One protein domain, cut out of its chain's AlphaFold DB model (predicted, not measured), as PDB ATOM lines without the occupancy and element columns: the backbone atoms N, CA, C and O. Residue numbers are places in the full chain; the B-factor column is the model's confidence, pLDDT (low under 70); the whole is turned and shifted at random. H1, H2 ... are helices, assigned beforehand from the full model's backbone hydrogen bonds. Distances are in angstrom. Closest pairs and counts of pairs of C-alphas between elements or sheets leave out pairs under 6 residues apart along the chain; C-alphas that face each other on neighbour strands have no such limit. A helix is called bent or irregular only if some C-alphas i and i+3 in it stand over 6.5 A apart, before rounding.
ATOM      1  N   GLY A  34      35.981 -50.126 -33.069       88.94
ATOM      2  CA  GLY A  34      35.829 -51.559 -33.308       88.94
ATOM      3  C   GLY A  34      36.928 -52.129 -34.204       88.94
ATOM      4  O   GLY A  34      37.480 -53.182 -33.898       88.94
ATOM      5  N   ARG A  35      37.328 -51.412 -35.263       92.00
ATOM      6  CA  ARG A  35      38.457 -51.813 -36.123       92.00
ATOM      7  C   ARG A  35      39.771 -51.880 -35.347       92.00
ATOM      8  O   ARG A  35      40.517 -52.842 -35.508       92.00
ATOM      9  N   GLY A  36      40.030 -50.899 -34.480       88.75
ATOM     10  CA  GLY A  36      41.179 -50.928 -33.573       88.75
ATOM     11  C   GLY A  36      41.136 -52.128 -32.627       88.75
ATOM     12  O   GLY A  36      42.150 -52.791 -32.427       88.75
ATOM     13  N   LEU A  37      39.953 -52.459 -32.103       86.81
ATOM     14  CA  LEU A  37      39.768 -53.597 -31.207       86.81
ATOM     15  C   LEU A  37      40.068 -54.935 -31.894       86.81
ATOM     16  O   LEU A  37      40.741 -55.778 -31.306       86.81
ATOM     17  N   ILE A  38      39.613 -55.111 -33.137       88.19
ATOM     18  CA  ILE A  38      39.909 -56.303 -33.944       88.19
ATOM     19  C   ILE A  38      41.419 -56.428 -34.147       88.19
ATOM     20  O   ILE A  38      41.989 -57.458 -33.804       88.19
ATOM     21  N   TYR A  39      42.079 -55.355 -34.590       87.56
ATOM     22  CA  TYR A  39      43.528 -55.349 -34.806       87.56
ATOM     23  C   TYR A  39      44.317 -55.704 -33.535       87.56
ATOM     24  O   TYR A  39      45.245 -56.508 -33.565       87.56
ATOM     25  N   ILE A  40      43.929 -55.135 -32.392       85.69
ATOM     26  CA  ILE A  40      44.548 -55.431 -31.094       85.69
ATOM     27  C   ILE A  40      44.340 -56.891 -30.699       85.69
ATOM     28  O   ILE A  40      45.250 -57.525 -30.168       85.69
ATOM     29  N   THR A  41      43.151 -57.424 -30.965       82.00
ATOM     30  CA  THR A  41      42.809 -58.811 -30.651       82.00
ATOM     31  C   THR A  41      43.607 -59.778 -31.526       82.00
ATOM     32  O   THR A  41      44.160 -60.740 -31.004       82.00
ATOM     33  N   GLU A  42      43.762 -59.492 -32.820       85.38
ATOM     34  CA  GLU A  42      44.607 -60.269 -33.740       85.38
ATOM     35  C   GLU A  42      46.095 -60.214 -33.347       85.38
ATOM     36  O   GLU A  42      46.799 -61.231 -33.338       85.38
ATOM     37  N   PHE A  43      46.584 -59.032 -32.962       82.69
ATOM     38  CA  PHE A  43      47.949 -58.869 -32.466       82.69
ATOM     39  C   PHE A  43      48.181 -59.649 -31.165       82.69
ATOM     40  O   PHE A  43      49.209 -60.309 -31.001       82.69
ATOM     41  N   ARG A  44      47.213 -59.621 -30.244       81.75
ATOM     42  CA  ARG A  44      47.250 -60.436 -29.029       81.75
ATOM     43  C   ARG A  44      47.249 -61.920 -29.370       81.75
ATOM     44  O   ARG A  44      48.076 -62.636 -28.828       81.75
ATOM     45  N   ASP A  45      46.365 -62.393 -30.244       79.50
ATOM     46  CA  ASP A  45      46.253 -63.821 -30.572       79.50
ATOM     47  C   ASP A  45      47.565 -64.389 -31.138       79.50
ATOM     48  O   ASP A  45      47.920 -65.530 -30.848       79.50
ATOM     49  N   SER A  46      48.337 -63.571 -31.855       81.56
ATOM     50  CA  SER A  46      49.670 -63.942 -32.348       81.56
ATOM     51  C   SER A  46      50.787 -63.889 -31.290       81.56
ATOM     52  O   SER A  46      51.798 -64.567 -31.455       81.56
ATOM     53  N   HIS A  47      50.622 -63.138 -30.193       80.00
ATOM     54  CA  HIS A  47      51.676 -62.890 -29.191       80.00
ATOM     55  C   HIS A  47      51.255 -63.190 -27.738       80.00
ATOM     56  O   HIS A  47      51.952 -62.811 -26.795       80.00
ATOM     57  N   ALA A  48      50.132 -63.883 -27.528       73.56
ATOM     58  CA  ALA A  48      49.457 -63.997 -26.231       73.56
ATOM     59  C   ALA A  48      50.380 -64.493 -25.106       73.56
ATOM     60  O   ALA A  48      50.386 -63.919 -24.018       73.56
ATOM     61  N   LEU A  49      51.217 -65.498 -25.384       72.56
ATOM     62  CA  LEU A  49      52.147 -66.076 -24.406       72.56
ATOM     63  C   LEU A  49      53.154 -65.056 -23.847       72.56
ATOM     64  O   LEU A  49      53.567 -65.178 -22.695       72.56
ATOM     65  N   TYR A  50      53.511 -64.033 -24.626       74.81
ATOM     66  CA  TYR A  50      54.423 -62.967 -24.206       74.81
ATOM     67  C   TYR A  50      53.702 -61.793 -23.535       74.81
ATOM     68  O   TYR A  50      54.308 -61.097 -22.725       74.81
ATOM     69  N   LEU A  51      52.418 -61.568 -23.837       72.38
ATOM     70  CA  LEU A  51      51.645 -60.441 -23.297       72.38
ATOM     71  C   LEU A  51      51.051 -60.730 -21.912       72.38
ATOM     72  O   LEU A  51      50.984 -59.825 -21.082       72.38
ATOM     73  N   ILE A  52      50.672 -61.979 -21.630       74.25
ATOM     74  CA  ILE A  52      50.095 -62.398 -20.340       74.25
ATOM     75  C   ILE A  52      50.938 -61.979 -19.117       74.25
ATOM     76  O   ILE A  52      50.363 -61.416 -18.183       74.25
ATOM     77  N   PRO A  53      52.274 -62.176 -19.070       78.69
ATOM     78  CA  PRO A  53      53.062 -61.753 -17.908       78.69
ATOM     79  C   PRO A  53      53.100 -60.227 -17.715       78.69
ATOM     80  O   PRO A  53      53.326 -59.759 -16.600       78.69
ATOM     81  N   PHE A  54      52.829 -59.440 -18.761       79.88
ATOM     82  CA  PHE A  54      52.744 -57.979 -18.684       79.88
ATOM     83  C   PHE A  54      51.366 -57.467 -18.235       79.88
ATOM     84  O   PHE A  54      51.185 -56.259 -18.096       79.88
ATOM     85  N   LEU A  55      50.404 -58.349 -17.944       79.75
ATOM     86  CA  LEU A  55      49.053 -57.966 -17.526       79.75
ATOM     87  C   LEU A  55      49.040 -57.091 -16.261       79.75
ATOM     88  O   LEU A  55      48.322 -56.093 -16.201       79.75
ATOM     89  N   THR A  56      49.856 -57.423 -15.260       80.19
ATOM     90  CA  THR A  56      49.968 -56.627 -14.024       80.19
ATOM     91  C   THR A  56      50.547 -55.236 -14.291       80.19
ATOM     92  O   THR A  56      50.058 -54.248 -13.740       80.19
ATOM     93  N   LEU A  57      51.533 -55.136 -15.187       84.88
ATOM     94  CA  LEU A  57      52.108 -53.861 -15.625       84.88
ATOM     95  C   LEU A  57      51.104 -53.031 -16.432       84.88
ATOM     96  O   LEU A  57      51.016 -51.822 -16.233       84.88
ATOM     97  N   ALA A  58      50.303 -53.667 -17.286       82.00
ATOM     98  CA  ALA A  58      49.239 -53.002 -18.028       82.00
ATOM     99  C   ALA A  58      48.156 -52.441 -17.095       82.00
ATOM    100  O   ALA A  58      47.752 -51.290 -17.252       82.00
ATOM    101  N   GLY A  59      47.744 -53.198 -16.074       80.94
ATOM    102  CA  GLY A  59      46.817 -52.718 -15.045       80.94
ATOM    103  C   GLY A  59      47.362 -51.500 -14.288       80.94
ATOM    104  O   GLY A  59      46.662 -50.497 -14.137       80.94
ATOM    105  N   LEU A  60      48.636 -51.541 -13.883       85.94
ATOM    106  CA  LEU A  60      49.323 -50.400 -13.263       85.94
ATOM    107  C   LEU A  60      49.380 -49.184 -14.195       85.94
ATOM    108  O   LEU A  60      49.133 -48.063 -13.751       85.94
ATOM    109  N   LEU A  61      49.662 -49.399 -15.481       84.88
ATOM    110  CA  LEU A  61      49.692 -48.341 -16.487       84.88
ATOM    111  C   LEU A  61      48.311 -47.699 -16.671       84.88
ATOM    112  O   LEU A  61      48.216 -46.474 -16.688       84.88
ATOM    113  N   ILE A  62      47.237 -48.493 -16.736       82.56
ATOM    114  CA  ILE A  62      45.857 -47.988 -16.821       82.56
ATOM    115  C   ILE A  62      45.539 -47.121 -15.598       82.56
ATOM    116  O   ILE A  62      45.088 -45.985 -15.748       82.56
ATOM    117  N   VAL A  63      45.830 -47.610 -14.388       84.00
ATOM    118  CA  VAL A  63      45.609 -46.850 -13.146       84.00
ATOM    119  C   VAL A  63      46.430 -45.559 -13.138       84.00
ATOM    120  O   VAL A  63      45.909 -44.500 -12.785       84.00
ATOM    121  N   TYR A  64      47.693 -45.608 -13.568       85.00
ATOM    122  CA  TYR A  64      48.552 -44.432 -13.679       85.00
ATOM    123  C   TYR A  64      47.986 -43.402 -14.667       85.00
ATOM    124  O   TYR A  64      47.925 -42.212 -14.349       85.00
ATOM    125  N   ILE A  65      47.514 -43.838 -15.836       82.44
ATOM    126  CA  ILE A  65      46.900 -42.958 -16.838       82.44
ATOM    127  C   ILE A  65      45.628 -42.318 -16.273       82.44
ATOM    128  O   ILE A  65      45.482 -41.096 -16.325       82.44
ATOM    129  N   TYR A  66      44.739 -43.098 -15.656       79.19
ATOM    130  CA  TYR A  66      43.524 -42.570 -15.028       79.19
ATOM    131  C   TYR A  66      43.820 -41.621 -13.863       79.19
ATOM    132  O   TYR A  66      43.069 -40.670 -13.646       79.19
ATOM    133  N   LYS A  67      44.897 -41.838 -13.105       79.62
ATOM    134  CA  LYS A  67      45.282 -40.959 -11.994       79.62
ATOM    135  C   LYS A  67      45.855 -39.626 -12.477       79.62
ATOM    136  O   LYS A  67      45.507 -38.591 -11.919       79.62
ATOM    137  N   ASN A  68      46.689 -39.632 -13.519       80.25
ATOM    138  CA  ASN A  68      47.335 -38.414 -14.022       80.25
ATOM    139  C   ASN A  68      46.465 -37.627 -15.012       80.25
ATOM    140  O   ASN A  68      46.469 -36.397 -15.001       80.25
ATOM    141  N   PHE A  69      45.699 -38.321 -15.857       75.94
ATOM    142  CA  PHE A  69      44.932 -37.712 -16.949       75.94
ATOM    143  C   PHE A  69      43.414 -37.773 -16.748       75.94
ATOM    144  O   PHE A  69      42.696 -36.991 -17.373       75.94
ATOM    145  N   GLY A  70      42.918 -38.654 -15.871       66.12
ATOM    146  CA  GLY A  70      41.484 -38.889 -15.691       66.12
ATOM    147  C   GLY A  70      40.731 -37.705 -15.083       66.12
ATOM    148  O   GLY A  70      39.677 -37.353 -15.603       66.12
ATOM    149  N   LYS A  71      41.255 -37.030 -14.048       73.56
ATOM    150  CA  LYS A  71      40.508 -35.993 -13.290       73.56
ATOM    151  C   LYS A  71      39.068 -36.471 -12.985       73.56
ATOM    152  O   LYS A  71      38.895 -37.599 -12.533       73.56
ATOM    153  N   ASP A  72      38.043 -35.676 -13.300       68.44
ATOM    154  CA  ASP A  72      36.625 -36.051 -13.181       68.44
ATOM    155  C   ASP A  72      36.247 -37.335 -13.942       68.44
ATOM    156  O   ASP A  72      35.327 -38.039 -13.533       68.44
ATOM    157  N   SER A  73      36.977 -37.682 -15.009       65.38
ATOM    158  CA  SER A  73      36.735 -38.852 -15.873       65.38
ATOM    159  C   SER A  73      36.857 -40.195 -15.147       65.38
ATOM    160  O   SER A  73      36.425 -41.210 -15.688       65.38
ATOM    161  N   GLN A  74      37.398 -40.225 -13.922       63.84
ATOM    162  CA  GLN A  74      37.421 -41.434 -13.090       63.84
ATOM    163  C   GLN A  74      36.021 -41.955 -12.749       63.84
ATOM    164  O   GLN A  74      35.846 -43.156 -12.566       63.84
ATOM    165  N   LYS A  75      35.011 -41.078 -12.722       68.62
ATOM    166  CA  LYS A  75      33.613 -41.466 -12.499       68.62
ATOM    167  C   LYS A  75      32.994 -42.234 -13.680       68.62
ATOM    168  O   LYS A  75      31.924 -42.818 -13.520       68.62
ATOM    169  N   GLY A  76      33.636 -42.251 -14.854       73.50
ATOM    170  CA  GLY A  76      33.203 -43.038 -16.013       73.50
ATOM    171  C   GLY A  76      31.744 -42.773 -16.405       73.50
ATOM    172  O   GLY A  76      31.346 -41.624 -16.598       73.50
ATOM    173  N   MET A  77      30.931 -43.835 -16.477       70.50
ATOM    174  CA  MET A  77      29.488 -43.739 -16.761       70.50
ATOM    175  C   MET A  77      28.704 -42.922 -15.724       70.50
ATOM    176  O   MET A  77      27.676 -42.340 -16.065       70.50
ATOM    177  N   GLY A  78      29.201 -42.808 -14.489       74.25
ATOM    178  CA  GLY A  78      28.597 -41.959 -13.463       74.25
ATOM    179  C   GLY A  78      28.518 -40.489 -13.881       74.25
ATOM    180  O   GLY A  78      27.554 -39.818 -13.535       74.25
ATOM    181  N   LEU A  79      29.454 -39.996 -14.707       71.56
ATOM    182  CA  LEU A  79      29.387 -38.635 -15.260       71.56
ATOM    183  C   LEU A  79      28.239 -38.453 -16.244       71.56
ATOM    184  O   LEU A  79      27.618 -37.398 -16.264       71.56
ATOM    185  N   ILE A  80      27.976 -39.472 -17.064       74.62
ATOM    186  CA  ILE A  80      26.898 -39.447 -18.056       74.62
ATOM    187  C   ILE A  80      25.552 -39.433 -17.322       74.62
ATOM    188  O   ILE A  80      24.660 -38.663 -17.670       74.62
ATOM    189  N   PHE A  81      25.437 -40.226 -16.253       71.44
ATOM    190  CA  PHE A  81      24.247 -40.261 -15.407       71.44
ATOM    191  C   PHE A  81      24.051 -38.956 -14.612       71.44
ATOM    192  O   PHE A  81      22.941 -38.433 -14.546       71.44
ATOM    193  N   GLU A  82      25.124 -38.386 -14.049       76.50
ATOM    194  CA  GLU A  82      25.096 -37.077 -13.375       76.50
ATOM    195  C   GLU A  82      24.716 -35.941 -14.341       76.50
ATOM    196  O   GLU A  82      23.913 -35.082 -13.976       76.50
ATOM    197  N   ALA A  83      25.231 -35.946 -15.575       74.06
ATOM    198  CA  ALA A  83      24.868 -34.972 -16.604       74.06
ATOM    199  C   ALA A  83      23.392 -35.094 -17.026       74.06
ATOM    200  O   ALA A  83      22.718 -34.082 -17.197       74.06
ATOM    201  N   GLY A  84      22.871 -36.321 -17.138       70.31
ATOM    202  CA  GLY A  84      21.477 -36.574 -17.515       70.31
ATOM    203  C   GLY A  84      20.449 -36.256 -16.423       70.31
ATOM    204  O   GLY A  84      19.375 -35.753 -16.740       70.31
ATOM    205  N   ASN A  85      20.762 -36.527 -15.147       69.38
ATOM    206  CA  ASN A  85      19.802 -36.373 -14.042       69.38
ATOM    207  C   ASN A  85      19.996 -35.115 -13.180       69.38
ATOM    208  O   ASN A  85      19.018 -34.622 -12.626       69.38
ATOM    209  N   HIS A  86      21.230 -34.635 -12.986       61.25
ATOM    210  CA  HIS A  86      21.553 -33.646 -11.940       61.25
ATOM    211  C   HIS A  86      22.132 -32.333 -12.489       61.25
ATOM    212  O   HIS A  86      22.604 -31.505 -11.714       61.25
ATOM    213  N   GLY A  87      22.092 -32.117 -13.809       57.03
ATOM    214  CA  GLY A  87      22.449 -30.826 -14.403       57.03
ATOM    215  C   GLY A  87      23.941 -30.488 -14.356       57.03
ATOM    216  O   GLY A  87      24.291 -29.312 -14.331       57.03
ATOM    217  N   ARG A  88      24.845 -31.483 -14.355       58.25
ATOM    218  CA  ARG A  88      26.253 -31.203 -14.696       58.25
ATOM    219  C   ARG A  88      26.302 -30.715 -16.146       58.25
ATOM    220  O   ARG A  88      26.032 -31.494 -17.054       58.25
ATOM    221  N   GLU A  89      26.673 -29.453 -16.345       56.16
ATOM    222  CA  GLU A  89      26.725 -28.830 -17.676       56.16
ATOM    223  C   GLU A  89      27.878 -29.365 -18.543       56.16
ATOM    224  O   GLU A  89      27.771 -29.365 -19.767       56.16
ATOM    225  N   ASP A  90      28.937 -29.906 -17.927       61.81
ATOM    226  CA  ASP A  90      30.158 -30.271 -18.645       61.81
ATOM    227  C   ASP A  90      30.551 -31.745 -18.490       61.81
ATOM    228  O   ASP A  90      31.015 -32.207 -17.441       61.81
ATOM    229  N   ILE A  91      30.452 -32.482 -19.602       70.81
ATOM    230  CA  ILE A  91      31.117 -33.776 -19.770       70.81
ATOM    231  C   ILE A  91      32.563 -33.505 -20.213       70.81
ATOM    232  O   ILE A  91      32.783 -32.887 -21.262       70.81
ATOM    233  N   PRO A  92      33.583 -33.974 -19.471       76.44
ATOM    234  CA  PRO A  92      34.967 -33.756 -19.857       76.44
ATOM    235  C   PRO A  92      35.238 -34.432 -21.205       76.44
ATOM    236  O   PRO A  92      35.230 -35.654 -21.314       76.44
ATOM    237  N   LYS A  93      35.567 -33.643 -22.235       76.56
ATOM    238  CA  LYS A  93      35.879 -34.133 -23.599       76.56
ATOM    239  C   LYS A  93      37.020 -35.162 -23.641       76.56
ATOM    240  O   LYS A  93      37.161 -35.903 -24.605       76.56
ATOM    241  N   ARG A  94      37.835 -35.208 -22.583       78.38
ATOM    242  CA  ARG A  94      38.941 -36.158 -22.383       78.38
ATOM    243  C   ARG A  94      38.464 -37.562 -21.998       78.38
ATOM    244  O   ARG A  94      39.248 -38.496 -22.099       78.38
ATOM    245  N   LEU A  95      37.203 -37.714 -21.592       79.50
ATOM    246  CA  LEU A  95      36.603 -38.993 -21.214       79.50
ATOM    247  C   LEU A  95      36.639 -39.991 -22.376       79.50
ATOM    248  O   LEU A  95      37.084 -41.118 -22.195       79.50
ATOM    249  N   VAL A  96      36.236 -39.555 -23.572       81.94
ATOM    250  CA  VAL A  96      36.171 -40.402 -24.774       81.94
ATOM    251  C   VAL A  96      37.538 -40.996 -25.146       81.94
ATOM    252  O   VAL A  96      37.646 -42.221 -25.169       81.94
ATOM    253  N   PRO A  97      38.608 -40.205 -25.380       82.38
ATOM    254  CA  PRO A  97      39.905 -40.776 -25.746       82.38
ATOM    255  C   PRO A  97      40.510 -41.637 -24.630       82.38
ATOM    256  O   PRO A  97      41.169 -42.634 -24.918       82.38
ATOM    257  N   LEU A  98      40.266 -41.289 -23.363       82.75
ATOM    258  CA  LEU A  98      40.769 -42.048 -22.220       82.75
ATOM    259  C   LEU A  98      40.098 -43.425 -22.121       82.75
ATOM    260  O   LEU A  98      40.793 -44.416 -21.903       82.75
ATOM    261  N   ILE A  99      38.780 -43.505 -22.332       83.38
ATOM    262  CA  ILE A  99      38.048 -44.777 -22.376       83.38
ATOM    263  C   ILE A  99      38.535 -45.618 -23.555       83.38
ATOM    264  O   ILE A  99      38.916 -46.763 -23.344       83.38
ATOM    265  N   VAL A 100      38.604 -45.048 -24.763       85.44
ATOM    266  CA  VAL A 100      39.049 -45.770 -25.968       85.44
ATOM    267  C   VAL A 100      40.425 -46.405 -25.760       85.44
ATOM    268  O   VAL A 100      40.581 -47.614 -25.938       85.44
ATOM    269  N   PHE A 101      41.405 -45.613 -25.316       85.06
ATOM    270  CA  PHE A 101      42.762 -46.100 -25.084       85.06
ATOM    271  C   PHE A 101      42.809 -47.177 -24.000       85.06
ATOM    272  O   PHE A 101      43.480 -48.195 -24.151       85.06
ATOM    273  N   SER A 102      42.070 -46.976 -22.910       82.06
ATOM    274  CA  SER A 102      42.071 -47.915 -21.790       82.06
ATOM    275  C   SER A 102      41.387 -49.229 -22.149       82.06
ATOM    276  O   SER A 102      41.857 -50.287 -21.735       82.06
ATOM    277  N   THR A 103      40.325 -49.200 -22.959       85.31
ATOM    278  CA  THR A 103      39.657 -50.410 -23.452       85.31
ATOM    279  C   THR A 103      40.553 -51.203 -24.394       85.31
ATOM    280  O   THR A 103      40.668 -52.418 -24.236       85.31
ATOM    281  N   TRP A 104      41.225 -50.526 -25.324       86.56
ATOM    282  CA  TRP A 104      42.228 -51.115 -26.207       86.56
ATOM    283  C   TRP A 104      43.379 -51.753 -25.426       86.56
ATOM    284  O   TRP A 104      43.692 -52.923 -25.633       86.56
ATOM    285  N   LEU A 105      43.954 -51.021 -24.469       83.06
ATOM    286  CA  LEU A 105      45.036 -51.515 -23.622       83.06
ATOM    287  C   LEU A 105      44.589 -52.717 -22.781       83.06
ATOM    288  O   LEU A 105      45.314 -53.700 -22.661       83.06
ATOM    289  N   SER A 106      43.366 -52.674 -22.251       81.75
ATOM    290  CA  SER A 106      42.800 -53.793 -21.497       81.75
ATOM    291  C   SER A 106      42.645 -55.030 -22.382       81.75
ATOM    292  O   SER A 106      43.071 -56.105 -21.983       81.75
ATOM    293  N   HIS A 107      42.112 -54.900 -23.600       81.12
ATOM    294  CA  HIS A 107      41.943 -56.037 -24.517       81.12
ATOM    295  C   HIS A 107      43.265 -56.617 -25.020       81.12
ATOM    296  O   HIS A 107      43.340 -57.817 -25.270       81.12
ATOM    297  N   LEU A 108      44.299 -55.780 -25.141       81.44
ATOM    298  CA  LEU A 108      45.634 -56.211 -25.539       81.44
ATOM    299  C   LEU A 108      46.229 -57.188 -24.517       81.44
ATOM    300  O   LEU A 108      46.772 -58.219 -24.897       81.44
TER     301      LEU A 108
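What this domain is: This is residues 34 to 108 of the 118 residues of an uncharacterized protein of Lactococcus lactis subsp. hordniae (UniProt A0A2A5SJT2). A long bent helix, H1, folds back on itself as a V, and the last helix, H4, fills the space between its two arms, with only its final residues reaching the first arm. At the end of the long axis away from the bend, short H2 turns the corner into H3, and the link after H3 leads back to H4. The printed part has 75 residues with four named helices, H1 to H4 in chain order, and no named strand: all helix. It is loose, with a radius of gyration of the C-alphas of 15.0 A, and elongated, spanning 47 by 25 by 15 A.

Where its parts are: H1, residues 34 to 69, was assigned as one helix by its hydrogen bonds but is bent: C-alphas 46 and 49 are 8.6 A apart. Arm H1a, residues 34 to 46, begins at C-alpha 34 (35.829, -51.559, -33.308) and is 18.6 A long. Arm H1b, residues 49 to 69, is 30.2 A long and irregular, C-alphas 53 and 56 being 7.1 A apart, with a kink of 49 degrees near residue 56. H2 is residues 71 to 75, H3 residues 77 to 86, 13.7 A. H4, residues 95 to 108, is 19.9 A long and ends at C-alpha 108 (45.634, -56.211, -25.539).

How they stand to each other: H1a touches H4 through residues 104 to 108 of H4 alone, closest at the C-alphas of Arg 44 and Leu 108, 5.7 A, the same way at a shallow tilt of 24 degrees. H1b touches H4, closest at the C-alphas of Ile 62 and Ser 102, 6.2 A, opposite ways at 15 degrees, a shallow tilt. H2 and H1b only just touch, only at the corner, with 3 pairs of C-alphas within 8 A. H3 is apart from H4. Every O i to N i+4 pair is within hydrogen-bond range in H1a, H3 and H4, against 12 of 17 in H1b and 0 of 1 in H2, where 2 of 2 O i to N i+3 pairs are.

The domain as a whole: The C-alphas farthest apart, of Leu 49 and Gly 87, are 47.2 A apart. The printed part has no cut and no long link. Confidence is under 70 at residue 70, residues 72 to 75 and residues 85 to 90.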